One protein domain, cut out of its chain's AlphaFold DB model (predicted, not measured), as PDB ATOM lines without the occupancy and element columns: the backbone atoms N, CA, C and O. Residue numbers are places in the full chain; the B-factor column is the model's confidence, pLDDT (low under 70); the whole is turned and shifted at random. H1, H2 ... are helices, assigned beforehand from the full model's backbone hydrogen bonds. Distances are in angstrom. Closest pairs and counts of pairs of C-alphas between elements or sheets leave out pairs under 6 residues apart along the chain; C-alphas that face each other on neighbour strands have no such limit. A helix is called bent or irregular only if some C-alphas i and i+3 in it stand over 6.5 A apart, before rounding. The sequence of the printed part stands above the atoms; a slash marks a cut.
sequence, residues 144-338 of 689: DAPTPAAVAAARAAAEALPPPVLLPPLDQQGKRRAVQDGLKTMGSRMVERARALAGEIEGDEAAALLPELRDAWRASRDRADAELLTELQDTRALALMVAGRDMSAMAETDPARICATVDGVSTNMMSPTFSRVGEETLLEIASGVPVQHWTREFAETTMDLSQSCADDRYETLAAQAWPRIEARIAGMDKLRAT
ATOM      1  N   ASP A 144      27.473 -16.659  16.059       85.88
ATOM      2  CA  ASP A 144      27.870 -15.976  14.818       85.88
ATOM      3  C   ASP A 144      26.693 -15.232  14.172       85.88
ATOM      4  O   ASP A 144      26.849 -14.154  13.602       85.88
ATOM      5  N   ALA A 145      25.495 -15.802  14.311       86.31
ATOM      6  CA  ALA A 145      24.264 -15.406  13.635       86.31
ATOM      7  C   ALA A 145      23.124 -15.104  14.635       86.31
ATOM      8  O   ALA A 145      22.112 -15.806  14.643       86.31
ATOM      9  N   PRO A 146      23.273 -14.116  15.534       90.88
ATOM     10  CA  PRO A 146      22.296 -13.896  16.595       90.88
ATOM     11  C   PRO A 146      20.984 -13.309  16.054       90.88
ATOM     12  O   PRO A 146      20.990 -12.302  15.347       90.88
ATOM     13  N   THR A 147      19.854 -13.908  16.442       90.44
ATOM     14  CA  THR A 147      18.506 -13.363  16.203       90.44
ATOM     15  C   THR A 147      18.095 -12.389  17.319       90.44
ATOM     16  O   THR A 147      18.667 -12.444  18.418       90.44
ATOM     17  N   PRO A 148      17.095 -11.510  17.106       88.62
ATOM     18  CA  PRO A 148      16.528 -10.679  18.172       88.62
ATOM     19  C   PRO A 148      16.114 -11.492  19.408       88.62
ATOM     20  O   PRO A 148      16.452 -11.125  20.537       88.62
ATOM     21  N   ALA A 149      15.471 -12.646  19.200       87.38
ATOM     22  CA  ALA A 149      15.092 -13.555  20.278       87.38
ATOM     23  C   ALA A 149      16.315 -14.114  21.032       87.38
ATOM     24  O   ALA A 149      16.306 -14.183  22.264       87.38
ATOM     25  N   ALA A 150      17.396 -14.457  20.321       90.81
ATOM     26  CA  ALA A 150      18.633 -14.932  20.938       90.81
ATOM     27  C   ALA A 150      19.307 -13.847  21.797       90.81
ATOM     28  O   ALA A 150      19.773 -14.140  22.899       90.81
ATOM     29  N   VAL A 151      19.320 -12.589  21.339       91.50
ATOM     30  CA  VAL A 151      19.851 -11.458  22.120       91.50
ATOM     31  C   VAL A 151      19.012 -11.221  23.377       91.50
ATOM     32  O   VAL A 151      19.574 -11.035  24.459       91.50
ATOM     33  N   ALA A 152      17.681 -11.261  23.269       87.75
ATOM     34  CA  ALA A 152      16.786 -11.132  24.419       87.75
ATOM     35  C   ALA A 152      17.014 -12.258  25.444       87.75
ATOM     36  O   ALA A 152      17.149 -11.990  26.639       87.75
ATOM     37  N   ALA A 153      17.149 -13.504  24.979       90.31
ATOM     38  CA  ALA A 153      17.461 -14.650  25.828       90.31
ATOM     39  C   ALA A 153      18.834 -14.514  26.509       90.31
ATOM     40  O   ALA A 153      18.957 -14.786  27.704       90.31
ATOM     41  N   ALA A 154      19.859 -14.048  25.788       93.56
ATOM     42  CA  ALA A 154      21.188 -13.816  26.347       93.56
ATOM     43  C   ALA A 154      21.190 -12.696  27.398       93.56
ATOM     44  O   ALA A 154      21.831 -12.842  28.438       93.56
ATOM     45  N   ARG A 155      20.438 -11.604  27.177       90.75
ATOM     46  CA  ARG A 155      20.249 -10.536  28.176       90.75
ATOM     47  C   ARG A 155      19.572 -11.068  29.436       90.75
ATOM     48  O   ARG A 155      20.103 -10.863  30.521       90.75
ATOM     49  N   ALA A 156      18.471 -11.806  29.298       88.56
ATOM     50  CA  ALA A 156      17.777 -12.406  30.437       88.56
ATOM     51  C   ALA A 156      18.680 -13.386  31.213       88.56
ATOM     52  O   ALA A 156      18.726 -13.362  32.444       88.56
ATOM     53  N   ALA A 157      19.457 -14.211  30.504       92.25
ATOM     54  CA  ALA A 157      20.416 -15.126  31.119       92.25
ATOM     55  C   ALA A 157      21.552 -14.380  31.841       92.25
ATOM     56  O   ALA A 157      21.936 -14.767  32.946       92.25
ATOM     57  N   ALA A 158      22.058 -13.291  31.253       92.06
ATOM     58  CA  ALA A 158      23.073 -12.437  31.861       92.06
ATOM     59  C   ALA A 158      22.550 -11.705  33.103       92.06
ATOM     60  O   ALA A 158      23.253 -11.628  34.110       92.06
ATOM     61  N   GLU A 159      21.311 -11.210  33.064       88.19
ATOM     62  CA  GLU A 159      20.648 -10.629  34.229       88.19
ATOM     63  C   GLU A 159      20.512 -11.663  35.341       88.19
ATOM     64  O   GLU A 159      20.783 -11.335  36.489       88.19
ATOM     65  N   ALA A 160      20.209 -12.924  35.022       87.69
ATOM     66  CA  ALA A 160      20.103 -14.033  35.972       87.69
ATOM     67  C   ALA A 160      21.452 -14.583  36.497       87.69
ATOM     68  O   ALA A 160      21.455 -15.511  37.311       87.69
ATOM     69  N   LEU A 161      22.607 -14.050  36.075       91.06
ATOM     70  CA  LEU A 161      23.916 -14.507  36.564       91.06
ATOM     71  C   LEU A 161      24.114 -14.192  38.049       91.06
ATOM     72  O   LEU A 161      23.700 -13.125  38.496       91.06
ATOM     73  N   PRO A 162      24.791 -15.056  38.825       90.12
ATOM     74  CA  PRO A 162      25.113 -14.745  40.208       90.12
ATOM     75  C   PRO A 162      26.080 -13.546  40.277       90.12
ATOM     76  O   PRO A 162      26.764 -13.246  39.299       90.12
ATOM     77  N   PRO A 163      26.182 -12.849  41.418       89.19
ATOM     78  CA  PRO A 163      27.093 -11.714  41.559       89.19
ATOM     79  C   PRO A 163      28.558 -12.110  41.286       89.19
ATOM     80  O   PRO A 163      28.986 -13.164  41.763       89.19
ATOM     81  N   PRO A 164      29.377 -11.254  40.635       90.06
ATOM     82  CA  PRO A 164      30.762 -11.595  40.292       90.06
ATOM     83  C   PRO A 164      31.639 -11.992  41.484       90.06
ATOM     84  O   PRO A 164      32.598 -12.729  41.317       90.06
ATOM     85  N   VAL A 165      31.318 -11.538  42.699       88.25
ATOM     86  CA  VAL A 165      32.064 -11.877  43.924       88.25
ATOM     87  C   VAL A 165      31.936 -13.357  44.338       88.25
ATOM     88  O   VAL A 165      32.729 -13.843  45.143       88.25
ATOM     89  N   LEU A 166      30.965 -14.092  43.776       89.44
ATOM     90  CA  LEU A 166      30.869 -15.549  43.914       89.44
ATOM     91  C   LEU A 166      31.817 -16.311  42.967       89.44
ATOM     92  O   LEU A 166      31.957 -17.524  43.116       89.44
ATOM     93  N   LEU A 167      32.478 -15.627  42.025       90.25
ATOM     94  CA  LEU A 167      33.542 -16.192  41.191       90.25
ATOM     95  C   LEU A 167      34.905 -16.142  41.910       90.25
ATOM     96  O   LEU A 167      35.103 -15.305  42.804       90.25
ATOM     97  N   PRO A 168      35.882 -16.968  41.483       89.38
ATOM     98  CA  PRO A 168      37.272 -16.830  41.908       89.38
ATOM     99  C   PRO A 168      37.786 -15.390  41.718       89.38
ATOM    100  O   PRO A 168      37.479 -14.780  40.692       89.38
ATOM    101  N   PRO A 169      38.581 -14.826  42.654       87.44
ATOM    102  CA  PRO A 169      39.011 -13.421  42.615       87.44
ATOM    103  C   PRO A 169      39.628 -12.960  41.288       87.44
ATOM    104  O   PRO A 169      39.369 -11.841  40.848       87.44
ATOM    105  N   LEU A 170      40.405 -13.830  40.631       90.38
ATOM    106  CA  LEU A 170      41.047 -13.534  39.346       90.38
ATOM    107  C   LEU A 170      40.052 -13.466  38.171       90.38
ATOM    108  O   LEU A 170      40.315 -12.767  37.195       90.38
ATOM    109  N   ASP A 171      38.887 -14.107  38.289       92.50
ATOM    110  CA  ASP A 171      37.876 -14.188  37.229       92.50
ATOM    111  C   ASP A 171      36.800 -13.097  37.333       92.50
ATOM    112  O   ASP A 171      36.119 -12.801  36.348       92.50
ATOM    113  N   GLN A 172      36.636 -12.461  38.502       92.25
ATOM    114  CA  GLN A 172      35.492 -11.578  38.787       92.25
ATOM    115  C   GLN A 172      35.388 -10.398  37.815       92.25
ATOM    116  O   GLN A 172      34.321 -10.131  37.259       92.25
ATOM    117  N   GLN A 173      36.492  -9.670  37.604       92.94
ATOM    118  CA  GLN A 173      36.498  -8.533  36.678       92.94
ATOM    119  C   GLN A 173      36.498  -8.990  35.219       92.94
ATOM    120  O   GLN A 173      35.772  -8.409  34.413       92.94
ATOM    121  N   GLY A 174      37.284 -10.022  34.895       95.06
ATOM    122  CA  GLY A 174      37.428 -10.539  33.536       95.06
ATOM    123  C   GLY A 174      36.100 -11.032  32.972       95.06
ATOM    124  O   GLY A 174      35.653 -10.537  31.942       95.06
ATOM    125  N   LYS A 175      35.408 -11.925  33.689       94.31
ATOM    126  CA  LYS A 175      34.121 -12.475  33.241       94.31
ATOM    127  C   LYS A 175      32.997 -11.450  33.246       94.31
ATOM    128  O   LYS A 175      32.187 -11.443  32.326       94.31
ATOM    129  N   ARG A 176      32.956 -10.544  34.233       93.56
ATOM    130  CA  ARG A 176      31.976  -9.446  34.232       93.56
ATOM    131  C   ARG A 176      32.121  -8.579  32.980       93.56
ATOM    132  O   ARG A 176      31.113  -8.290  32.343       93.56
ATOM    133  N   ARG A 177      33.350  -8.167  32.644       95.38
ATOM    134  CA  ARG A 177      33.615  -7.389  31.425       95.38
ATOM    135  C   ARG A 177      33.290  -8.202  30.179       95.38
ATOM    136  O   ARG A 177      32.550  -7.710  29.345       95.38
ATOM    137  N   ALA A 178      33.721  -9.462  30.113       96.75
ATOM    138  CA  ALA A 178      33.450 -10.336  28.973       96.75
ATOM    139  C   ALA A 178      31.946 -10.505  28.688       96.75
ATOM    140  O   ALA A 178      31.548 -10.473  27.531       96.75
ATOM    141  N   VAL A 179      31.093 -10.615  29.715       96.44
ATOM    142  CA  VAL A 179      29.631 -10.664  29.524       96.44
ATOM    143  C   VAL A 179      29.085  -9.322  29.023       96.44
ATOM    144  O   VAL A 179      28.271  -9.300  28.104       96.44
ATOM    145  N   GLN A 180      29.528  -8.198  29.598       94.62
ATOM    146  CA  GLN A 180      29.083  -6.860  29.178       94.62
ATOM    147  C   GLN A 180      29.494  -6.545  27.734       94.62
ATOM    148  O   GLN A 180      28.665  -6.112  26.932       94.62
ATOM    149  N   ASP A 181      30.758  -6.800  27.402       96.94
ATOM    150  CA  ASP A 181      31.312  -6.606  26.067       96.94
ATOM    151  C   ASP A 181      30.675  -7.589  25.080       96.94
ATOM    152  O   ASP A 181      30.230  -7.178  24.013       96.94
ATOM    153  N   GLY A 182      30.522  -8.861  25.460       96.88
ATOM    154  CA  GLY A 182      29.887  -9.885  24.634       96.88
ATOM    155  C   GLY A 182      28.429  -9.565  24.295       96.88
ATOM    156  O   GLY A 182      28.040  -9.702  23.139       96.88
ATOM    157  N   LEU A 183      27.633  -9.054  25.245       94.69
ATOM    158  CA  LEU A 183      26.264  -8.580  24.980       94.69
ATOM    159  C   LEU A 183      26.239  -7.422  23.981       94.69
ATOM    160  O   LEU A 183      25.385  -7.390  23.094       94.69
ATOM    161  N   LYS A 184      27.177  -6.475  24.110       93.94
ATOM    162  CA  LYS A 184      27.309  -5.360  23.170       93.94
ATOM    163  C   LYS A 184      27.679  -5.868  21.777       93.94
ATOM    164  O   LYS A 184      27.022  -5.499  20.807       93.94
ATOM    165  N   THR A 185      28.682  -6.738  21.678       96.12
ATOM    166  CA  THR A 185      29.149  -7.298  20.405       96.12
ATOM    167  C   THR A 185      28.080  -8.161  19.736       96.12
ATOM    168  O   THR A 185      27.835  -7.995  18.545       96.12
ATOM    169  N   MET A 186      27.400  -9.035  20.482       96.12
ATOM    170  CA  MET A 186      26.289  -9.842  19.968       96.12
ATOM    171  C   MET A 186      25.149  -8.952  19.456       96.12
ATOM    172  O   MET A 186      24.620  -9.201  18.376       96.12
ATOM    173  N   GLY A 187      24.812  -7.881  20.186       92.44
ATOM    174  CA  GLY A 187      23.831  -6.887  19.744       92.44
ATOM    175  C   GLY A 187      24.228  -6.208  18.432       92.44
ATOM    176  O   GLY A 187      23.407  -6.114  17.526       92.44
ATOM    177  N   SER A 188      25.492  -5.796  18.283       93.25
ATOM    178  CA  SER A 188      25.994  -5.222  17.027       93.25
ATOM    179  C   SER A 188      25.917  -6.207  15.856       93.25
ATOM    180  O   SER A 188      25.419  -5.831  14.799       93.25
ATOM    181  N   ARG A 189      26.315  -7.476  16.052       94.69
ATOM    182  CA  ARG A 189      26.188  -8.519  15.015       94.69
ATOM    183  C   ARG A 189      24.729  -8.763  14.618       94.69
ATOM    184  O   ARG A 189      24.441  -8.933  13.437       94.69
ATOM    185  N   MET A 190      23.808  -8.746  15.586       94.62
ATOM    186  CA  MET A 190      22.370  -8.877  15.323       94.62
ATOM    187  C   MET A 190      21.864  -7.718  14.461       94.62
ATOM    188  O   MET A 190      21.185  -7.966  13.472       94.62
ATOM    189  N   VAL A 191      22.245  -6.472  14.770       93.81
ATOM    190  CA  VAL A 191      21.848  -5.289  13.983       93.81
ATOM    191  C   VAL A 191      22.380  -5.354  12.550       93.81
ATOM    192  O   VAL A 191      21.635  -5.087  11.610       93.81
ATOM    193  N   GLU A 192      23.649  -5.720  12.360       92.12
ATOM    194  CA  GLU A 192      24.242  -5.870  11.023       92.12
ATOM    195  C   GLU A 192      23.517  -6.941  10.201       92.12
ATOM    196  O   GLU A 192      23.144  -6.695   9.052       92.12
ATOM    197  N   ARG A 193      23.242  -8.101  10.809       91.94
ATOM    198  CA  ARG A 193      22.468  -9.175  10.177       91.94
ATOM    199  C   ARG A 193      21.044  -8.730   9.851       91.94
ATOM    200  O   ARG A 193      20.573  -8.976   8.746       91.94
ATOM    201  N   ALA A 194      20.366  -8.069  10.784       93.44
ATOM    202  CA  ALA A 194      19.003  -7.585  10.604       93.44
ATOM    203  C   ALA A 194      18.905  -6.598   9.429       93.44
ATOM    204  O   ALA A 194      17.991  -6.706   8.617       93.44
ATOM    205  N   ARG A 195      19.881  -5.692   9.280       91.50
ATOM    206  CA  ARG A 195      19.969  -4.773   8.132       91.50
ATOM    207  C   ARG A 195      20.148  -5.496   6.801       91.50
ATOM    208  O   ARG A 195      19.528  -5.095   5.821       91.50
ATOM    209  N   ALA A 196      20.959  -6.554   6.763       88.38
ATOM    210  CA  ALA A 196      21.107  -7.377   5.565       88.38
ATOM    211  C   ALA A 196      19.789  -8.093   5.214       88.38
ATOM    212  O   ALA A 196      19.271  -7.921   4.112       88.38
ATOM    213  N   LEU A 197      19.197  -8.795   6.187       91.75
ATOM    214  CA  LEU A 197      17.950  -9.551   6.020       91.75
ATOM    215  C   LEU A 197      16.746  -8.666   5.659       91.75
ATOM    216  O   LEU A 197      15.861  -9.094   4.920       91.75
ATOM    217  N   ALA A 198      16.688  -7.422   6.142       90.00
ATOM    218  CA  ALA A 198      15.588  -6.513   5.820       90.00
ATOM    219  C   ALA A 198      15.493  -6.200   4.317       90.00
ATOM    220  O   ALA A 198      14.393  -5.957   3.820       90.00
ATOM    221  N   GLY A 199      16.609  -6.251   3.580       86.06
ATOM    222  CA  GLY A 199      16.628  -6.089   2.123       86.06
ATOM    223  C   GLY A 199      16.257  -7.350   1.331       86.06
ATOM    224  O   GLY A 199      15.978  -7.256   0.135       86.06
ATOM    225  N   GLU A 200      16.242  -8.526   1.959       88.69
ATOM    226  CA  GLU A 200      16.018  -9.812   1.288       88.69
ATOM    227  C   GLU A 200      14.529 -10.127   1.159       88.69
ATOM    228  O   GLU A 200      13.850 -10.327   2.149       88.69
ATOM    229  N   ILE A 201      13.975 -10.221  -0.047       83.75
ATOM    230  CA  ILE A 201      12.518 -10.400  -0.218       83.75
ATOM    231  C   ILE A 201      12.050 -11.835   0.080       83.75
ATOM    232  O   ILE A 201      10.894 -12.039   0.452       83.75
ATOM    233  N   GLU A 202      12.938 -12.815  -0.058       84.12
ATOM    234  CA  GLU A 202      12.654 -14.245   0.093       84.12
ATOM    235  C   GLU A 202      13.443 -14.834   1.272       84.12
ATOM    236  O   GLU A 202      14.483 -14.302   1.645       84.12
ATOM    237  N   GLY A 203      12.955 -15.942   1.840       85.06
ATOM    238  CA  GLY A 203      13.619 -16.670   2.926       85.06
ATOM    239  C   GLY A 203      12.894 -16.579   4.272       85.06
ATOM    240  O   GLY A 203      12.389 -15.524   4.661       85.06
ATOM    241  N   ASP A 204      12.865 -17.703   4.992       86.69
ATOM    242  CA  ASP A 204      12.148 -17.840   6.268       86.69
ATOM    243  C   ASP A 204      12.686 -16.877   7.338       86.69
ATOM    244  O   ASP A 204      11.918 -16.286   8.095       86.69
ATOM    245  N   GLU A 205      14.003 -16.657   7.364       86.44
ATOM    246  CA  GLU A 205      14.637 -15.733   8.311       86.44
ATOM    247  C   GLU A 205      14.259 -14.272   8.042       86.44
ATOM    248  O   GLU A 205      13.981 -13.511   8.971       86.44
ATOM    249  N   ALA A 206      14.204 -13.878   6.768       86.44
ATOM    250  CA  ALA A 206      13.824 -12.531   6.371       86.44
ATOM    251  C   ALA A 206      12.338 -12.257   6.677       86.44
ATOM    252  O   ALA A 206      11.981 -11.153   7.091       86.44
ATOM    253  N   ALA A 207      11.479 -13.275   6.541       85.75
ATOM    254  CA  ALA A 207      10.068 -13.204   6.919       85.75
ATOM    255  C   ALA A 207       9.858 -13.116   8.445       85.75
ATOM    256  O   ALA A 207       8.962 -12.404   8.902       85.75
ATOM    257  N   ALA A 208      10.686 -13.801   9.240       88.44
ATOM    258  CA  ALA A 208      10.589 -13.806  10.703       88.44
ATOM    259  C   ALA A 208      11.150 -12.535  11.375       88.44
ATOM    260  O   ALA A 208      10.754 -12.210  12.497       88.44
ATOM    261  N   LEU A 209      12.030 -11.789  10.695       91.38
ATOM    262  CA  LEU A 209      12.781 -10.667  11.271       91.38
ATOM    263  C   LEU A 209      11.910  -9.592  11.944       91.38
ATOM    264  O   LEU A 209      12.133  -9.249  13.107       91.38
ATOM    265  N   LEU A 210      10.948  -9.016  11.213       91.56
ATOM    266  CA  LEU A 210      10.135  -7.902  11.723       91.56
ATOM    267  C   LEU A 210       9.205  -8.332  12.873       91.56
ATOM    268  O   LEU A 210       9.145  -7.604  13.869       91.56
ATOM    269  N   PRO A 211       8.521  -9.496  12.806       90.62
ATOM    270  CA  PRO A 211       7.822 -10.054  13.963       90.62
ATOM    271  C   PRO A 211       8.715 -10.221  15.201       90.62
ATOM    272  O   PRO A 211       8.321  -9.789  16.285       90.62
ATOM    273  N   GLU A 212       9.919 -10.785  15.057       91.12
ATOM    274  CA  GLU A 212      10.835 -11.003  16.186       91.12
ATOM    275  C   GLU A 212      11.339  -9.695  16.809       91.12
ATOM    276  O   GLU A 212      11.432  -9.580  18.032       91.12
ATOM    277  N   LEU A 213      11.639  -8.684  15.991       91.06
ATOM    278  CA  LEU A 213      12.024  -7.361  16.487       91.06
ATOM    279  C   LEU A 213      10.869  -6.648  17.191       91.06
ATOM    280  O   LEU A 213      11.090  -5.985  18.203       91.06
ATOM    281  N   ARG A 214       9.634  -6.814  16.706       90.94
ATOM    282  CA  ARG A 214       8.439  -6.305  17.390       90.94
ATOM    283  C   ARG A 214       8.260  -6.974  18.749       90.94
ATOM    284  O   ARG A 214       7.962  -6.287  19.722       90.94
ATOM    285  N   ASP A 215       8.487  -8.283  18.837       89.00
ATOM    286  CA  ASP A 215       8.494  -9.020  20.106       89.00
ATOM    287  C   ASP A 215       9.592  -8.520  21.058       89.00
ATOM    288  O   ASP A 215       9.318  -8.249  22.231       89.00
ATOM    289  N   ALA A 216      10.808  -8.306  20.549       86.56
ATOM    290  CA  ALA A 216      11.914  -7.753  21.328       86.56
ATOM    291  C   ALA A 216      11.601  -6.339  21.850       86.56
ATOM    292  O   ALA A 216      11.760  -6.073  23.044       86.56
ATOM    293  N   TRP A 217      11.073  -5.459  20.994       88.56
ATOM    294  CA  TRP A 217      10.645  -4.118  21.388       88.56
ATOM    295  C   TRP A 217       9.476  -4.156  22.381       88.56
ATOM    296  O   TRP A 217       9.451  -3.372  23.327       88.56
ATOM    297  N   ARG A 218       8.516  -5.082  22.242       86.69
ATOM    298  CA  ARG A 218       7.426  -5.247  23.222       86.69
ATOM    299  C   ARG A 218       7.953  -5.614  24.609       86.69
ATOM    300  O   ARG A 218       7.371  -5.176  25.604       86.69
ATOM    301  N   ALA A 219       9.029  -6.396  24.675       82.94
ATOM    302  CA  ALA A 219       9.662  -6.781  25.929       82.94
ATOM    303  C   ALA A 219      10.491  -5.641  26.545       82.94
ATOM    304  O   ALA A 219      10.419  -5.423  27.753       82.94
ATOM    305  N   SER A 220      11.264  -4.905  25.738       80.62
ATOM    306  CA  SER A 220      12.178  -3.863  26.231       80.62
ATOM    307  C   SER A 220      11.517  -2.495  26.404       80.62
ATOM    308  O   SER A 220      11.844  -1.745  27.328       80.62
ATOM    309  N   ARG A 221      10.596  -2.158  25.496       82.50
ATOM    310  CA  ARG A 221      10.012  -0.826  25.297       82.50
ATOM    311  C   ARG A 221      11.079   0.269  25.176       82.50
ATOM    312  O   ARG A 221      10.882   1.407  25.622       82.50
ATOM    313  N   ASP A 222      12.223  -0.103  24.603       81.56
ATOM    314  CA  ASP A 222      13.370   0.771  24.403       81.56
ATOM    315  C   ASP A 222      13.232   1.588  23.113       81.56
ATOM    316  O   ASP A 222      12.659   1.144  22.117       81.56
ATOM    317  N   ARG A 223      13.755   2.814  23.140       82.44
ATOM    318  CA  ARG A 223      13.705   3.727  21.997       82.44
ATOM    319  C   ARG A 223      14.628   3.277  20.863       82.44
ATOM    320  O   ARG A 223      14.237   3.387  19.709       82.44
ATOM    321  N   ALA A 224      15.817   2.766  21.172       83.69
ATOM    322  CA  ALA A 224      16.753   2.297  20.155       83.69
ATOM    323  C   ALA A 224      16.199   1.068  19.418       83.69
ATOM    324  O   ALA A 224      16.361   0.958  18.207       83.69
ATOM    325  N   ASP A 225      15.487   0.185  20.129       85.62
ATOM    326  CA  ASP A 225      14.799  -0.954  19.511       85.62
ATOM    327  C   ASP A 225      13.640  -0.484  18.605       85.62
ATOM    328  O   ASP A 225      13.413  -1.072  17.550       85.62
ATOM    329  N   ALA A 226      12.939   0.600  18.975       87.56
ATOM    330  CA  ALA A 226      11.891   1.208  18.148       87.56
ATOM    331  C   ALA A 226      12.460   1.824  16.860       87.56
ATOM    332  O   ALA A 226      11.932   1.580  15.780       87.56
ATOM    333  N   GLU A 227      13.545   2.599  16.986       87.75
ATOM    334  CA  GLU A 227      14.247   3.234  15.863       87.75
ATOM    335  C   GLU A 227      14.817   2.185  14.899       87.75
ATOM    336  O   GLU A 227      14.674   2.320  13.686       87.75
ATOM    337  N   LEU A 228      15.404   1.106  15.428       89.88
ATOM    338  CA  LEU A 228      15.872  -0.013  14.614       89.88
ATOM    339  C   LEU A 228      14.711  -0.710  13.896       89.88
ATOM    340  O   LEU A 228      14.817  -1.012  12.713       89.88
ATOM    341  N   LEU A 229      13.604  -0.982  14.593       92.50
ATOM    342  CA  LEU A 229      12.453  -1.650  13.990       92.50
ATOM    343  C   LEU A 229      11.879  -0.833  12.824       92.50
ATOM    344  O   LEU A 229      11.697  -1.396  11.746       92.50
ATOM    345  N   THR A 230      11.654   0.473  12.991       90.12
ATOM    346  CA  THR A 230      11.119   1.304  11.901       90.12
ATOM    347  C   THR A 230      12.113   1.490  10.755       90.12
ATOM    348  O   THR A 230      11.705   1.420   9.597       90.12
ATOM    349  N   GLU A 231      13.419   1.607  11.033       89.38
ATOM    350  CA  GLU A 231      14.477   1.593  10.003       89.38
ATOM    351  C   GLU A 231      14.388   0.329   9.125       89.38
ATOM    352  O   GLU A 231      14.471   0.388   7.891       89.38
ATOM    353  N   LEU A 232      14.203  -0.832   9.753       92.19
ATOM    354  CA  LEU A 232      14.142  -2.116   9.057       92.19
ATOM    355  C   LEU A 232      12.795  -2.338   8.356       92.19
ATOM    356  O   LEU A 232      12.774  -2.931   7.277       92.19
ATOM    357  N   GLN A 233      11.689  -1.821   8.901       92.38
ATOM    358  CA  GLN A 233      10.398  -1.782   8.205       92.38
ATOM    359  C   GLN A 233      10.487  -0.938   6.928       92.38
ATOM    360  O   GLN A 233      10.080  -1.405   5.866       92.38
ATOM    361  N   ASP A 234      11.078   0.257   6.995       87.69
ATOM    362  CA  ASP A 234      11.309   1.109   5.824       87.69
ATOM    363  C   ASP A 234      12.181   0.404   4.776       87.69
ATOM    364  O   ASP A 234      11.863   0.403   3.583       87.69
ATOM    365  N   THR A 235      13.267  -0.236   5.219       88.50
ATOM    366  CA  THR A 235      14.179  -0.986   4.341       88.50
ATOM    367  C   THR A 235      13.446  -2.121   3.626       88.50
ATOM    368  O   THR A 235      13.575  -2.281   2.408       88.50
ATOM    369  N   ARG A 236      12.615  -2.870   4.358       90.81
ATOM    370  CA  ARG A 236      11.814  -3.963   3.804       90.81
ATOM    371  C   ARG A 236      10.754  -3.469   2.829       90.81
ATOM    372  O   ARG A 236      10.602  -4.048   1.752       90.81
ATOM    373  N   ALA A 237      10.046  -2.397   3.174       88.88
ATOM    374  CA  ALA A 237       9.033  -1.803   2.312       88.88
ATOM    375  C   ALA A 237       9.646  -1.297   0.997       88.88
ATOM    376  O   ALA A 237       9.082  -1.518  -0.077       88.88
ATOM    377  N   LEU A 238      10.839  -0.697   1.058       82.62
ATOM    378  CA  LEU A 238      11.587  -0.288  -0.128       82.62
ATOM    379  C   LEU A 238      11.998  -1.487  -0.992       82.62
ATOM    380  O   LEU A 238      11.827  -1.439  -2.211       82.62
ATOM    381  N   ALA A 239      12.500  -2.567  -0.387       84.69
ATOM    382  CA  ALA A 239      12.869  -3.780  -1.117       84.69
ATOM    383  C   ALA A 239      11.661  -4.394  -1.850       84.69
ATOM    384  O   ALA A 239      11.745  -4.691  -3.045       84.69
ATOM    385  N   LEU A 240      10.512  -4.505  -1.172       86.12
ATOM    386  CA  LEU A 240       9.260  -4.983  -1.771       86.12
ATOM    387  C   LEU A 240       8.796  -4.081  -2.920       86.12
ATOM    388  O   LEU A 240       8.480  -4.584  -3.999       86.12
ATOM    389  N   MET A 241       8.833  -2.760  -2.728       81.12
ATOM    390  CA  MET A 241       8.461  -1.787  -3.757       81.12
ATOM    391  C   MET A 241       9.336  -1.920  -5.008       81.12
ATOM    392  O   MET A 241       8.823  -1.989  -6.124       81.12
ATOM    393  N   VAL A 242      10.657  -2.001  -4.834       75.06
ATOM    394  CA  VAL A 242      11.627  -2.155  -5.931       75.06
ATOM    395  C   VAL A 242      11.454  -3.491  -6.668       75.06
ATOM    396  O   VAL A 242      11.815  -3.606  -7.843       75.06
ATOM    397  N   ALA A 243      10.883  -4.501  -6.014       79.25
ATOM    398  CA  ALA A 243      10.527  -5.780  -6.623       79.25
ATOM    399  C   ALA A 243       9.090  -5.851  -7.167       79.25
ATOM    400  O   ALA A 243       8.694  -6.900  -7.676       79.25
ATOM    401  N   GLY A 244       8.307  -4.771  -7.074       78.38
ATOM    402  CA  GLY A 244       6.912  -4.751  -7.519       78.38
ATOM    403  C   GLY A 244       5.992  -5.665  -6.701       78.38
ATOM    404  O   GLY A 244       5.036  -6.219  -7.240       78.38
ATOM    405  N   ARG A 245       6.305  -5.879  -5.418       84.19
ATOM    406  CA  ARG A 245       5.482  -6.637  -4.464       84.19
ATOM    407  C   ARG A 245       4.625  -5.685  -3.627       84.19
ATOM    408  O   ARG A 245       4.999  -4.534  -3.426       84.19
ATOM    409  N   ASP A 246       3.496  -6.185  -3.130       83.50
ATOM    410  CA  ASP A 246       2.639  -5.435  -2.210       83.50
ATOM    411  C   ASP A 246       3.276  -5.363  -0.809       83.50
ATOM    412  O   ASP A 246       3.681  -6.381  -0.243       83.50
ATOM    413  N   MET A 247       3.365  -4.152  -0.255       87.50
ATOM    414  CA  MET A 247       3.904  -3.887   1.079       87.50
ATOM    415  C   MET A 247       2.950  -4.337   2.195       87.50
ATOM    416  O   MET A 247       3.407  -4.564   3.315       87.50
ATOM    417  N   SER A 248       1.657  -4.535   1.900       83.69
ATOM    418  CA  SER A 248       0.682  -5.084   2.858       83.69
ATOM    419  C   SER A 248       1.060  -6.490   3.348       83.69
ATOM    420  O   SER A 248       0.656  -6.896   4.434       83.69
ATOM    421  N   ALA A 249       1.926  -7.206   2.620       84.81
ATOM    422  CA  ALA A 249       2.481  -8.491   3.042       84.81
ATOM    423  C   ALA A 249       3.304  -8.416   4.347       84.81
ATOM    424  O   ALA A 249       3.566  -9.446   4.962       84.81
ATOM    425  N   MET A 250       3.725  -7.218   4.769       90.75
ATOM    426  CA  MET A 250       4.417  -6.992   6.045       90.75
ATOM    427  C   MET A 250       3.466  -6.846   7.242       90.75
ATOM    428  O   MET A 250       3.933  -6.756   8.381       90.75
ATOM    429  N   ALA A 251       2.159  -6.753   6.991       91.94
ATOM    430  CA  ALA A 251       1.182  -6.384   7.997       91.94
ATOM    431  C   ALA A 251       1.120  -7.376   9.163       91.94
ATOM    432  O   ALA A 251       1.128  -8.595   8.981       91.94
ATOM    433  N   GLU A 252       0.995  -6.837  10.374       92.12
ATOM    434  CA  GLU A 252       0.554  -7.608  11.528       92.12
ATOM    435  C   GLU A 252      -0.939  -7.901  11.371       92.12
ATOM    436  O   GLU A 252      -1.755  -6.992  11.232       92.12
ATOM    437  N   THR A 253      -1.287  -9.183  11.373       90.69
ATOM    438  CA  THR A 253      -2.666  -9.645  11.156       90.69
ATOM    439  C   THR A 253      -3.260 -10.312  12.390       90.69
ATOM    440  O   THR A 253      -4.453 -10.607  12.397       90.69
ATOM    441  N   ASP A 254      -2.464 -10.530  13.444       91.12
ATOM    442  CA  ASP A 254      -2.928 -11.080  14.716       91.12
ATOM    443  C   ASP A 254      -3.438  -9.953  15.641       91.12
ATOM    444  O   ASP A 254      -2.630  -9.151  16.136       91.12
ATOM    445  N   PRO A 255      -4.753  -9.899  15.945       90.56
ATOM    446  CA  PRO A 255      -5.322  -8.894  16.842       90.56
ATOM    447  C   PRO A 255      -4.638  -8.860  18.211       90.56
ATOM    448  O   PRO A 255      -4.382  -7.784  18.752       90.56
ATOM    449  N   ALA A 256      -4.263 -10.021  18.761       90.94
ATOM    450  CA  ALA A 256      -3.635 -10.088  20.077       90.94
ATOM    451  C   ALA A 256      -2.262  -9.402  20.083       90.94
ATOM    452  O   ALA A 256      -1.890  -8.749  21.063       90.94
ATOM    453  N   ARG A 257      -1.514  -9.499  18.976       89.69
ATOM    454  CA  ARG A 257      -0.213  -8.838  18.810       89.69
ATOM    455  C   ARG A 257      -0.360  -7.331  18.628       89.69
ATOM    456  O   ARG A 257       0.438  -6.590  19.209       89.69
ATOM    457  N   ILE A 258      -1.366  -6.877  17.879       90.12
ATOM    458  CA  ILE A 258      -1.684  -5.446  17.740       90.12
ATOM    459  C   ILE A 258      -2.017  -4.862  19.118       90.12
ATOM    460  O   ILE A 258      -1.377  -3.900  19.551       90.12
ATOM    461  N   CYS A 259      -2.923  -5.496  19.866       89.88
ATOM    462  CA  CYS A 259      -3.315  -5.022  21.192       89.88
ATOM    463  C   CYS A 259      -2.161  -5.041  22.194       89.88
ATOM    464  O   CYS A 259      -1.933  -4.053  22.886       89.88
ATOM    465  N   ALA A 260      -1.333  -6.092  22.208       88.19
ATOM    466  CA  ALA A 260      -0.145  -6.140  23.063       88.19
ATOM    467  C   ALA A 260       0.859  -5.006  22.769       88.19
ATOM    468  O   ALA A 260       1.575  -4.541  23.666       88.19
ATOM    469  N   THR A 261       0.935  -4.549  21.517       88.62
ATOM    470  CA  THR A 261       1.750  -3.392  21.138       88.62
ATOM    471  C   THR A 261       1.169  -2.100  21.708       88.62
ATOM    472  O   THR A 261       1.918  -1.357  22.343       88.62
ATOM    473  N   VAL A 262      -0.134  -1.867  21.531       85.50
ATOM    474  CA  VAL A 262      -0.825  -0.606  21.856       85.50
ATOM    475  C   VAL A 262      -1.088  -0.450  23.357       85.50
ATOM    476  O   VAL A 262      -0.736   0.579  23.941       85.50
ATOM    477  N   ASP A 263      -1.638  -1.483  23.996       82.56
ATOM    478  CA  ASP A 263      -2.045  -1.464  25.408       82.56
ATOM    479  C   ASP A 263      -0.832  -1.419  26.349       82.56
ATOM    480  O   ASP A 263      -0.889  -0.865  27.447       82.56
ATOM    481  N   GLY A 264       0.305  -1.963  25.905       74.31
ATOM    482  CA  GLY A 264       1.548  -1.999  26.678       74.31
ATOM    483  C   GLY A 264       2.314  -0.673  26.745       74.31
ATOM    484  O   GLY A 264       3.333  -0.599  27.430       74.31
ATOM    485  N   VAL A 265       1.864   0.373  26.045       76.94
ATOM    486  CA  VAL A 265       2.482   1.707  26.082       76.94
ATOM    487  C   VAL A 265       1.710   2.585  27.064       76.94
ATOM    488  O   VAL A 265       0.495   2.696  26.982       76.94
ATOM    489  N   SER A 266       2.381   3.236  28.016       68.44
ATOM    490  CA  SER A 266       1.707   4.196  28.910       68.44
ATOM    491  C   SER A 266       1.660   5.598  28.296       68.44
ATOM    492  O   SER A 266       2.527   5.965  27.503       68.44
ATOM    493  N   THR A 267       0.710   6.436  28.720       63.34
ATOM    494  CA  THR A 267       0.633   7.858  28.319       63.34
ATOM    495  C   THR A 267       1.933   8.627  28.597       63.34
ATOM    496  O   THR A 267       2.302   9.522  27.841       63.34
ATOM    497  N   ASN A 268       2.695   8.223  29.621       60.69
ATOM    498  CA  ASN A 268       4.007   8.793  29.939       60.69
ATOM    499  C   ASN A 268       5.087   8.464  28.892       60.69
ATOM    500  O   ASN A 268       5.998   9.265  28.699       60.69
ATOM    501  N   MET A 269       4.996   7.323  28.199       62.28
ATOM    502  CA  MET A 269       5.941   6.942  27.137       62.28
ATOM    503  C   MET A 269       5.716   7.705  25.825       62.28
ATOM    504  O   MET A 269       6.652   7.834  25.035       62.28
ATOM    505  N   MET A 270       4.504   8.231  25.630       63.62
ATOM    506  CA  MET A 270       4.089   9.023  24.464       63.62
ATOM    507  C   MET A 270       4.268  10.539  24.669       63.62
ATOM    508  O   MET A 270       4.163  11.308  23.718       63.62
ATOM    509  N   SER A 271       4.533  10.997  25.899       58.78
ATOM    510  CA  SER A 271       4.656  12.425  26.226       58.78
ATOM    511  C   SER A 271       5.805  13.097  25.458       58.78
ATOM    512  O   SER A 271       6.913  12.573  25.505       58.78
ATOM    513  N   PRO A 272       5.632  14.298  24.868       53.50
ATOM    514  CA  PRO A 272       6.699  15.016  24.154       53.50
ATOM    515  C   PRO A 272       7.977  15.244  24.979       53.50
ATOM    516  O   PRO A 272       9.063  15.379  24.425       53.50
ATOM    517  N   THR A 273       7.859  15.290  26.310       51.69
ATOM    518  CA  THR A 273       8.970  15.544  27.243       51.69
ATOM    519  C   THR A 273       9.764  14.279  27.591       51.69
ATOM    520  O   THR A 273      10.927  14.369  27.973       51.69
ATOM    521  N   PHE A 274       9.149  13.103  27.447       50.91
ATOM    522  CA  PHE A 274       9.730  11.799  27.792       50.91
ATOM    523  C   PHE A 274       9.676  10.803  26.624       50.91
ATOM    524  O   PHE A 274       9.931   9.616  26.834       50.91
ATOM    525  N   SER A 275       9.320  11.280  25.421       51.59
ATOM    526  CA  SER A 275       8.866  10.453  24.303       51.59
ATOM    527  C   SER A 275       9.919   9.412  23.957       51.59
ATOM    528  O   SER A 275      11.031   9.727  23.515       51.59
ATOM    529  N   ARG A 276       9.555   8.153  24.205       59.59
ATOM    530  CA  ARG A 276      10.322   6.993  23.753       59.59
ATOM    531  C   ARG A 276       9.867   6.553  22.363       59.59
ATOM    532  O   ARG A 276      10.677   5.968  21.658       59.59
ATOM    533  N   VAL A 277       8.618   6.854  21.987       69.19
ATOM    534  CA  VAL A 277       7.975   6.517  20.704       69.19
ATOM    535  C   VAL A 277       6.915   7.587  20.372       69.19
ATOM    536  O   VAL A 277       6.195   8.029  21.270       69.19
ATOM    537  N   GLY A 278       6.840   8.037  19.111       78.12
ATOM    538  CA  GLY A 278       5.821   8.985  18.626       78.12
ATOM    539  C   GLY A 278       4.517   8.307  18.179       78.12
ATOM    540  O   GLY A 278       4.477   7.090  18.022       78.12
ATOM    541  N   GLU A 279       3.452   9.086  17.946       83.94
ATOM    542  CA  GLU A 279       2.134   8.580  17.503       83.94
ATOM    543  C   GLU A 279       2.232   7.738  16.223       83.94
ATOM    544  O   GLU A 279       1.806   6.587  16.216       83.94
ATOM    545  N   GLU A 280       2.853   8.279  15.170       86.31
ATOM    546  CA  GLU A 280       3.029   7.576  13.890       86.31
ATOM    547  C   GLU A 280       3.914   6.333  14.052       86.31
ATOM    548  O   GLU A 280       3.544   5.260  13.599       86.31
ATOM    549  N   THR A 281       5.013   6.427  14.804       87.81
ATOM    550  CA  THR A 281       5.892   5.280  15.085       87.81
ATOM    551  C   THR A 281       5.143   4.142  15.783       87.81
ATOM    552  O   THR A 281       5.354   2.976  15.464       87.81
ATOM    553  N   LEU A 282       4.241   4.447  16.723       89.50
ATOM    554  CA  LEU A 282       3.435   3.413  17.373       89.50
ATOM    555  C   LEU A 282       2.477   2.738  16.382       89.50
ATOM    556  O   LEU A 282       2.324   1.516  16.431       89.50
ATOM    557  N   LEU A 283       1.870   3.511  15.476       91.88
ATOM    558  CA  LEU A 283       1.019   2.987  14.405       91.88
ATOM    559  C   LEU A 283       1.809   2.075  13.447       91.88
ATOM    560  O   LEU A 283       1.333   0.996  13.097       91.88
ATOM    561  N   GLU A 284       3.035   2.447  13.075       92.62
ATOM    562  CA  GLU A 284       3.924   1.645  12.215       92.62
ATOM    563  C   GLU A 284       4.366   0.344  12.892       92.62
ATOM    564  O   GLU A 284       4.319  -0.732  12.289       92.62
ATOM    565  N   ILE A 285       4.754   0.417  14.169       92.75
ATOM    566  CA  ILE A 285       5.161  -0.759  14.944       92.75
ATOM    567  C   ILE A 285       3.977  -1.713  15.119       92.75
ATOM    568  O   ILE A 285       4.155  -2.923  14.974       92.75
ATOM    569  N   ALA A 286       2.782  -1.197  15.419       92.62
ATOM    570  CA  ALA A 286       1.581  -2.004  15.626       92.62
ATOM    571  C   ALA A 286       1.081  -2.659  14.335       92.62
ATOM    572  O   ALA A 286       0.852  -3.863  14.328       92.62
ATOM    573  N   SER A 287       0.954  -1.882  13.257       93.06
ATOM    574  CA  SER A 287       0.453  -2.361  11.963       93.06
ATOM    575  C   SER A 287       1.469  -3.201  11.192       93.06
ATOM    576  O   SER A 287       1.098  -3.986  10.326       93.06
ATOM    577  N   GLY A 288       2.761  -3.025  11.465       92.38
ATOM    578  CA  GLY A 288       3.834  -3.665  10.714       92.38
ATOM    579  C   GLY A 288       4.227  -2.954   9.418       92.38
ATOM    580  O   GLY A 288       5.266  -3.306   8.855       92.38
ATOM    581  N   VAL A 289       3.491  -1.927   8.989       92.81
ATOM    582  CA  VAL A 289       3.689  -1.242   7.703       92.81
ATOM    583  C   VAL A 289       4.009   0.241   7.939       92.81
ATOM    584  O   VAL A 289       3.283   0.887   8.695       92.81
ATOM    585  N   PRO A 290       5.036   0.823   7.289       91.62
ATOM    586  CA  PRO A 290       5.287   2.263   7.374       91.62
ATOM    587  C   PRO A 290       4.118   3.088   6.817       91.62
ATOM    588  O   PRO A 290       3.539   2.719   5.787       91.62
ATOM    589  N   VAL A 291       3.773   4.215   7.450       90.56
ATOM    590  CA  VAL A 291       2.522   4.946   7.141       90.56
ATOM    591  C   VAL A 291       2.447   5.457   5.700       90.56
ATOM    592  O   VAL A 291       1.370   5.510   5.113       90.56
ATOM    593  N   GLN A 292       3.586   5.765   5.077       86.56
ATOM    594  CA  GLN A 292       3.674   6.194   3.676       86.56
ATOM    595  C   GLN A 292       3.298   5.098   2.655       86.56
ATOM    596  O   GLN A 292       3.200   5.360   1.450       86.56
ATOM    597  N   HIS A 293       3.125   3.856   3.112       88.75
ATOM    598  CA  HIS A 293       2.690   2.714   2.305       88.75
ATOM    599  C   HIS A 293       1.257   2.275   2.614       88.75
ATOM    600  O   HIS A 293       0.790   1.306   2.019       88.75
ATOM    601  N   TRP A 294       0.558   2.968   3.513       91.56
ATOM    602  CA  TRP A 294      -0.817   2.627   3.853       91.56
ATOM    603  C   TRP A 294      -1.778   2.956   2.710       91.56
ATOM    604  O   TRP A 294      -1.563   3.861   1.904       91.56
ATOM    605  N   THR A 295      -2.887   2.227   2.690       90.62
ATOM    606  CA  THR A 295      -4.096   2.581   1.950       90.62
ATOM    607  C   THR A 295      -5.216   2.851   2.947       90.62
ATOM    608  O   THR A 295      -5.131   2.467   4.117       90.62
ATOM    609  N   ARG A 296      -6.295   3.495   2.493       91.62
ATOM    610  CA  ARG A 296      -7.493   3.669   3.324       91.62
ATOM    611  C   ARG A 296      -8.058   2.330   3.799       91.62
ATOM    612  O   ARG A 296      -8.334   2.177   4.980       91.62
ATOM    613  N   GLU A 297      -8.147   1.362   2.892       92.69
ATOM    614  CA  GLU A 297      -8.606   0.002   3.191       92.69
ATOM    615  C   GLU A 297      -7.724  -0.684   4.243       92.69
ATOM    616  O   GLU A 297      -8.238  -1.294   5.179       92.69
ATOM    617  N   PHE A 298      -6.398  -0.541   4.137       92.75
ATOM    618  CA  PHE A 298      -5.463  -1.087   5.120       92.75
ATOM    619  C   PHE A 298      -5.652  -0.461   6.508       92.75
ATOM    620  O   PHE A 298      -5.671  -1.171   7.516       92.75
ATOM    621  N   ALA A 299      -5.811   0.862   6.563       93.00
ATOM    622  CA  ALA A 299      -6.020   1.578   7.813       93.00
ATOM    623  C   ALA A 299      -7.330   1.156   8.490       93.00
ATOM    624  O   ALA A 299      -7.306   0.789   9.661       93.00
ATOM    625  N   GLU A 300      -8.436   1.127   7.738       93.94
ATOM    626  CA  GLU A 300      -9.751   0.684   8.223       93.94
ATOM    627  C   GLU A 300      -9.694  -0.778   8.710       93.94
ATOM    628  O   GLU A 300     -10.104  -1.068   9.830       93.94
ATOM    629  N   THR A 301      -9.055  -1.675   7.950       93.31
ATOM    630  CA  THR A 301      -8.864  -3.082   8.352       93.31
ATOM    631  C   THR A 301      -8.060  -3.206   9.649       93.31
ATOM    632  O   THR A 301      -8.402  -3.993  10.530       93.31
ATOM    633  N   THR A 302      -6.986  -2.428   9.802       92.12
ATOM    634  CA  THR A 302      -6.152  -2.490  11.013       92.12
ATOM    635  C   THR A 302      -6.868  -1.882  12.223       92.12
ATOM    636  O   THR A 302      -6.719  -2.377  13.341       92.12
ATOM    637  N   MET A 303      -7.685  -0.842  12.014       93.00
ATOM    638  CA  MET A 303      -8.567  -0.290  13.048       93.00
ATOM    639  C   MET A 303      -9.588  -1.336  13.507       93.00
ATOM    640  O   MET A 303      -9.734  -1.530  14.713       93.00
ATOM    641  N   ASP A 304     -10.201  -2.083  12.584       93.31
ATOM    642  CA  ASP A 304     -11.120  -3.178  12.915       93.31
ATOM    643  C   ASP A 304     -10.439  -4.279  13.744       93.31
ATOM    644  O   ASP A 304     -10.989  -4.725  14.753       93.31
ATOM    645  N   LEU A 305      -9.205  -4.672  13.398       91.75
ATOM    646  CA  LEU A 305      -8.431  -5.638  14.196       91.75
ATOM    647  C   LEU A 305      -8.170  -5.129  15.628       91.75
ATOM    648  O   LEU A 305      -8.150  -5.919  16.579       91.75
ATOM    649  N   SER A 306      -8.013  -3.813  15.800       91.31
ATOM    650  CA  SER A 306      -7.751  -3.183  17.098       91.31
ATOM    651  C   SER A 306      -8.983  -3.030  18.002       91.31
ATOM    652  O   SER A 306      -8.830  -2.768  19.191       91.31
ATOM    653  N   GLN A 307     -10.203  -3.267  17.506       89.12
ATOM    654  CA  GLN A 307     -11.429  -3.172  18.323       89.12
ATOM    655  C   GLN A 307     -11.466  -4.184  19.482       89.12
ATOM    656  O   GLN A 307     -12.250  -4.039  20.417       89.12
ATOM    657  N   SER A 308     -10.631  -5.226  19.420       85.56
ATOM    658  CA  SER A 308     -10.486  -6.228  20.480       85.56
ATOM    659  C   SER A 308      -9.560  -5.806  21.631       85.56
ATOM    660  O   SER A 308      -9.446  -6.542  22.615       85.56
ATOM    661  N   CYS A 309      -8.900  -4.650  21.523       87.81
ATOM    662  CA  CYS A 309      -7.969  -4.152  22.533       87.81
ATOM    663  C   CYS A 309      -8.696  -3.612  23.769       87.81
ATOM    664  O   CYS A 309      -9.901  -3.359  23.751       87.81
ATOM    665  N   ALA A 310      -7.967  -3.444  24.877       83.62
ATOM    666  CA  ALA A 310      -8.565  -2.947  26.118       83.62
ATOM    667  C   ALA A 310      -8.949  -1.454  26.051       83.62
ATOM    668  O   ALA A 310      -9.781  -1.006  26.844       83.62
ATOM    669  N   ASP A 311      -8.332  -0.700  25.138       80.81
ATOM    670  CA  ASP A 311      -8.473   0.746  24.940       80.81
ATOM    671  C   ASP A 311      -8.689   1.056  23.442       80.81
ATOM    672  O   ASP A 311      -8.103   0.397  22.581       80.81
ATOM    673  N   ASP A 312      -9.464   2.096  23.114       85.06
ATOM    674  CA  ASP A 312      -9.738   2.550  21.732       85.06
ATOM    675  C   ASP A 312      -8.599   3.419  21.157       85.06
ATOM    676  O   ASP A 312      -8.732   4.147  20.166       85.06
ATOM    677  N   ARG A 313      -7.432   3.344  21.797       86.44
ATOM    678  CA  ARG A 313      -6.286   4.204  21.530       86.44
ATOM    679  C   ARG A 313      -5.761   4.082  20.112       86.44
ATOM    680  O   ARG A 313      -5.391   5.100  19.537       86.44
ATOM    681  N   TYR A 314      -5.674   2.869  19.567       87.94
ATOM    682  CA  TYR A 314      -5.161   2.680  18.209       87.94
ATOM    683  C   TYR A 314      -6.057   3.386  17.192       87.94
ATOM    684  O   TYR A 314      -5.566   4.185  16.398       87.94
ATOM    685  N   GLU A 315      -7.368   3.151  17.277       90.19
ATOM    686  CA  GLU A 315      -8.382   3.812  16.457       90.19
ATOM    687  C   GLU A 315      -8.307   5.337  16.600       90.19
ATOM    688  O   GLU A 315      -8.226   6.051  15.599       90.19
ATOM    689  N   THR A 316      -8.234   5.841  17.834       90.00
ATOM    690  CA  THR A 316      -8.126   7.279  18.109       90.00
ATOM    691  C   THR A 316      -6.859   7.890  17.506       90.00
ATOM    692  O   THR A 316      -6.925   8.939  16.861       90.00
ATOM    693  N   LEU A 317      -5.700   7.243  17.680       89.62
ATOM    694  CA  LEU A 317      -4.425   7.706  17.127       89.62
ATOM    695  C   LEU A 317      -4.428   7.672  15.598       89.62
ATOM    696  O   LEU A 317      -4.011   8.644  14.968       89.62
ATOM    697  N   ALA A 318      -4.922   6.586  15.002       91.62
ATOM    698  CA  ALA A 318      -5.024   6.442  13.556       91.62
ATOM    699  C   ALA A 318      -5.932   7.529  12.964       91.62
ATOM    700  O   ALA A 318      -5.522   8.224  12.037       91.62
ATOM    701  N   ALA A 319      -7.114   7.753  13.549       91.25
ATOM    702  CA  ALA A 319      -8.054   8.780  13.101       91.25
ATOM    703  C   ALA A 319      -7.481  10.205  13.224       91.25
ATOM    704  O   ALA A 319      -7.677  11.030  12.331       91.25
ATOM    705  N   GLN A 320      -6.746  10.504  14.302       91.12
ATOM    706  CA  GLN A 320      -6.109  11.810  14.502       91.12
ATOM    707  C   GLN A 320      -4.925  12.045  13.554       91.12
ATOM    708  O   GLN A 320      -4.750  13.155  13.048       91.12
ATOM    709  N   ALA A 321      -4.117  11.012  13.301       90.25
ATOM    710  CA  ALA A 321      -2.965  11.088  12.409       90.25
ATOM    711  C   ALA A 321      -3.348  11.001  10.921       90.25
ATOM    712  O   ALA A 321      -2.554  11.417  10.075       90.25
ATOM    713  N   TRP A 322      -4.554  10.519  10.592       92.38
ATOM    714  CA  TRP A 322      -4.987  10.216   9.223       92.38
ATOM    715  C   TRP A 322      -4.716  11.334   8.202       92.38
ATOM    716  O   TRP A 322      -4.102  11.036   7.180       92.38
ATOM    717  N   PRO A 323      -5.029  12.624   8.456       90.50
ATOM    718  CA  PRO A 323      -4.742  13.678   7.479       90.50
ATOM    719  C   PRO A 323      -3.243  13.850   7.175       90.50
ATOM    720  O   PRO A 323      -2.870  14.201   6.055       90.50
ATOM    721  N   ARG A 324      -2.364  13.608   8.163       87.69
ATOM    722  CA  ARG A 324      -0.902  13.631   7.961       87.69
ATOM    723  C   ARG A 324      -0.439  12.400   7.185       87.69
ATOM    724  O   ARG A 324       0.391  12.529   6.287       87.69
ATOM    725  N   ILE A 325      -1.009  11.234   7.496       89.38
ATOM    726  CA  ILE A 325      -0.751   9.973   6.790       89.38
ATOM    727  C   ILE A 325      -1.157  10.097   5.313       89.38
ATOM    728  O   ILE A 325      -0.342   9.807   4.443       89.38
ATOM    729  N   GLU A 326      -2.344  10.630   5.008       90.38
ATOM    730  CA  GLU A 326      -2.806  10.880   3.631       90.38
ATOM    731  C   GLU A 326      -1.846  11.786   2.848       90.38
ATOM    732  O   GLU A 326      -1.539  11.506   1.686       90.38
ATOM    733  N   ALA A 327      -1.320  12.842   3.478       87.00
ATOM    734  CA  ALA A 327      -0.335  13.712   2.842       87.00
ATOM    735  C   ALA A 327       0.974  12.968   2.513       87.00
ATOM    736  O   ALA A 327       1.511  13.136   1.415       87.00
ATOM    737  N   ARG A 328       1.470  12.107   3.418       87.50
ATOM    738  CA  ARG A 328       2.675  11.283   3.179       87.50
ATOM    739  C   ARG A 328       2.439  10.222   2.099       87.50
ATOM    740  O   ARG A 328       3.320  10.023   1.262       87.50
ATOM    741  N   ILE A 329       1.258   9.596   2.068       88.94
ATOM    742  CA  ILE A 329       0.854   8.659   1.004       88.94
ATOM    743  C   ILE A 329       0.892   9.365  -0.355       88.94
ATOM    744  O   ILE A 329       1.576   8.899  -1.266       88.94
ATOM    745  N   ALA A 330       0.248  10.531  -0.479       88.69
ATOM    746  CA  ALA A 330       0.243  11.307  -1.721       88.69
ATOM    747  C   ALA A 330       1.667  11.704  -2.163       88.69
ATOM    748  O   ALA A 330       2.003  11.659  -3.350       88.69
ATOM    749  N   GLY A 331       2.529  12.046  -1.202       87.19
ATOM    750  CA  GLY A 331       3.948  12.290  -1.436       87.19
ATOM    751  C   GLY A 331       4.687  11.096  -2.027       87.19
ATOM    752  O   GLY A 331       5.412  11.221  -3.018       87.19
ATOM    753  N   MET A 332       4.477   9.923  -1.436       86.25
ATOM    754  CA  MET A 332       5.086   8.677  -1.882       86.25
ATOM    755  C   MET A 332       4.540   8.220  -3.241       86.25
ATOM    756  O   MET A 332       5.302   7.726  -4.069       86.25
ATOM    757  N   ASP A 333       3.260   8.451  -3.536       87.19
ATOM    758  CA  ASP A 333       2.686   8.188  -4.860       87.19
ATOM    759  C   ASP A 333       3.308   9.074  -5.941       87.19
ATOM    760  O   ASP A 333       3.660   8.586  -7.017       87.19
ATOM    761  N   LYS A 334       3.552  10.358  -5.640       87.25
ATOM    762  CA  LYS A 334       4.306  11.251  -6.535       87.25
ATOM    763  C   LYS A 334       5.729  10.733  -6.773       87.25
ATOM    764  O   LYS A 334       6.232  10.799  -7.899       87.25
ATOM    765  N   LEU A 335       6.371  10.180  -5.743       87.25
ATOM    766  CA  LEU A 335       7.707   9.589  -5.843       87.25
ATOM    767  C   LEU A 335       7.714   8.327  -6.717       87.25
ATOM    768  O   LEU A 335       8.535   8.218  -7.627       87.25
ATOM    769  N   ARG A 336       6.752   7.418  -6.514       84.25
ATOM    770  CA  ARG A 336       6.564   6.214  -7.344       84.25
ATOM    771  C   ARG A 336       6.278   6.572  -8.799       84.25
ATOM    772  O   ARG A 336       6.882   5.988  -9.694       84.25
ATOM    773  N   ALA A 337       5.422   7.561  -9.047       87.56
ATOM    774  CA  ALA A 337       5.142   8.054 -10.394       87.56
ATOM    775  C   ALA A 337       6.396   8.650 -11.060       87.56
ATOM    776  O   ALA A 337       6.627   8.440 -12.253       87.56
ATOM    777  N   THR A 338       7.241   9.338 -10.285       88.62
ATOM    778  CA  THR A 338       8.532   9.853 -10.766       88.62
ATOM    779  C   THR A 338       9.457   8.704 -11.161       88.62
ATOM    780  O   THR A 338       9.962   8.693 -12.280       88.62
TER     781      THR A 338
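What this domain is: This is residues 144 to 338 of the 689 residues of an uncharacterized protein of Paracoccus sediminis (UniProt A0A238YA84). The longest helix, H2, pairs with H1 in a helical hairpin that makes one end of an elongated, all-helix domain; the later part of H2 packs on a second hairpin, H3 and H4, in the middle. Beyond these, H6, H8, H9 and the first arm of the bent helix H10 form a cluster of short helices, while the second arm, H10b, touches no helix. H1 to H4 make an up-and-down bundle, each helix running against the one before it, though H1 and H4 are apart. The printed part has 195 residues, with ten named helices, H1 to H10 in chain order, and no named strand. It is only just compact, close to loose, with a radius of gyration of the C-alphas of 19.2 A and spans of 64 by 37 by 29 A.

Where its parts are: H2, residues 172 to 198, runs 38.8 A from C-alpha 172 at (35.492, -11.578, 38.787) to C-alpha 198 at (15.588, -6.513, 5.820). H1 is residues 148 to 159, 16.6 A long. H3, residues 204 to 220, 24.4 A, is irregular, with C-alphas 207 and 210 7.2 A apart, and has a kink of 31 degrees near residue 211. H4 is residues 223 to 242, 28.6 A. Shorter are H5, residues 247 to 250, H6, 255 to 263, H7, 267 to 270, H8, 279 to 287, and H9, 296 to 306. H10, residues 313 to 338, was assigned as one helix by its hydrogen bonds but is bent, with C-alphas 320 and 323 7.4 A apart; its arms are H10a, 313 to 320, and H10b, 323 to 338, which ends at C-alpha 338 at (8.532, 9.853, -10.766).

How they stand to each other: H2, with residues 179 to 190 alone, touches H1 at a shallow tilt of 13 degrees, opposite ways; the closest C-alphas, of Val 151 and Gly 187, are 6.5 A apart. H2 touches H4, the hub, with residues 191 to 198 alone, closest at the C-alphas of Ala 198 and Arg 236, 5.0 A. H3 and H4 form a hairpin, closest at the C-alphas of Trp 217 and Asp 225, 5.5 A. H4 also touches H5, at Ala 237 and Met 247 with C-alphas 5.7 A apart, and H8, at a steep tilt of 63 degrees, with the C-alphas of Thr 230 and Ile 285 closest at 7.0 A. H8 touches H6, closest at the C-alphas of Ile 258 and Ala 286, 5.2 A. H9 and H10a form a hairpin, closest at the C-alphas of Met 303 and Glu 315, 5.3 A. H7 is close to H8 but not clearly touching. Every O i to N i+4 pair is within hydrogen-bond range in H1, H2, H4, H6, H8, H9, H10a and H10b, and 11 of 13 in H3; H5 and H7 are too short for such a pair.

The domain as a whole: The two C-alphas farthest apart, of Pro 169 and Ala 337, are 66.5 A apart. The printed part has no cut, and the link from H1 to H2, 12 residues, is long. Residues 266 to 277 have pLDDT under 70; the mean of the printed part is 87.3.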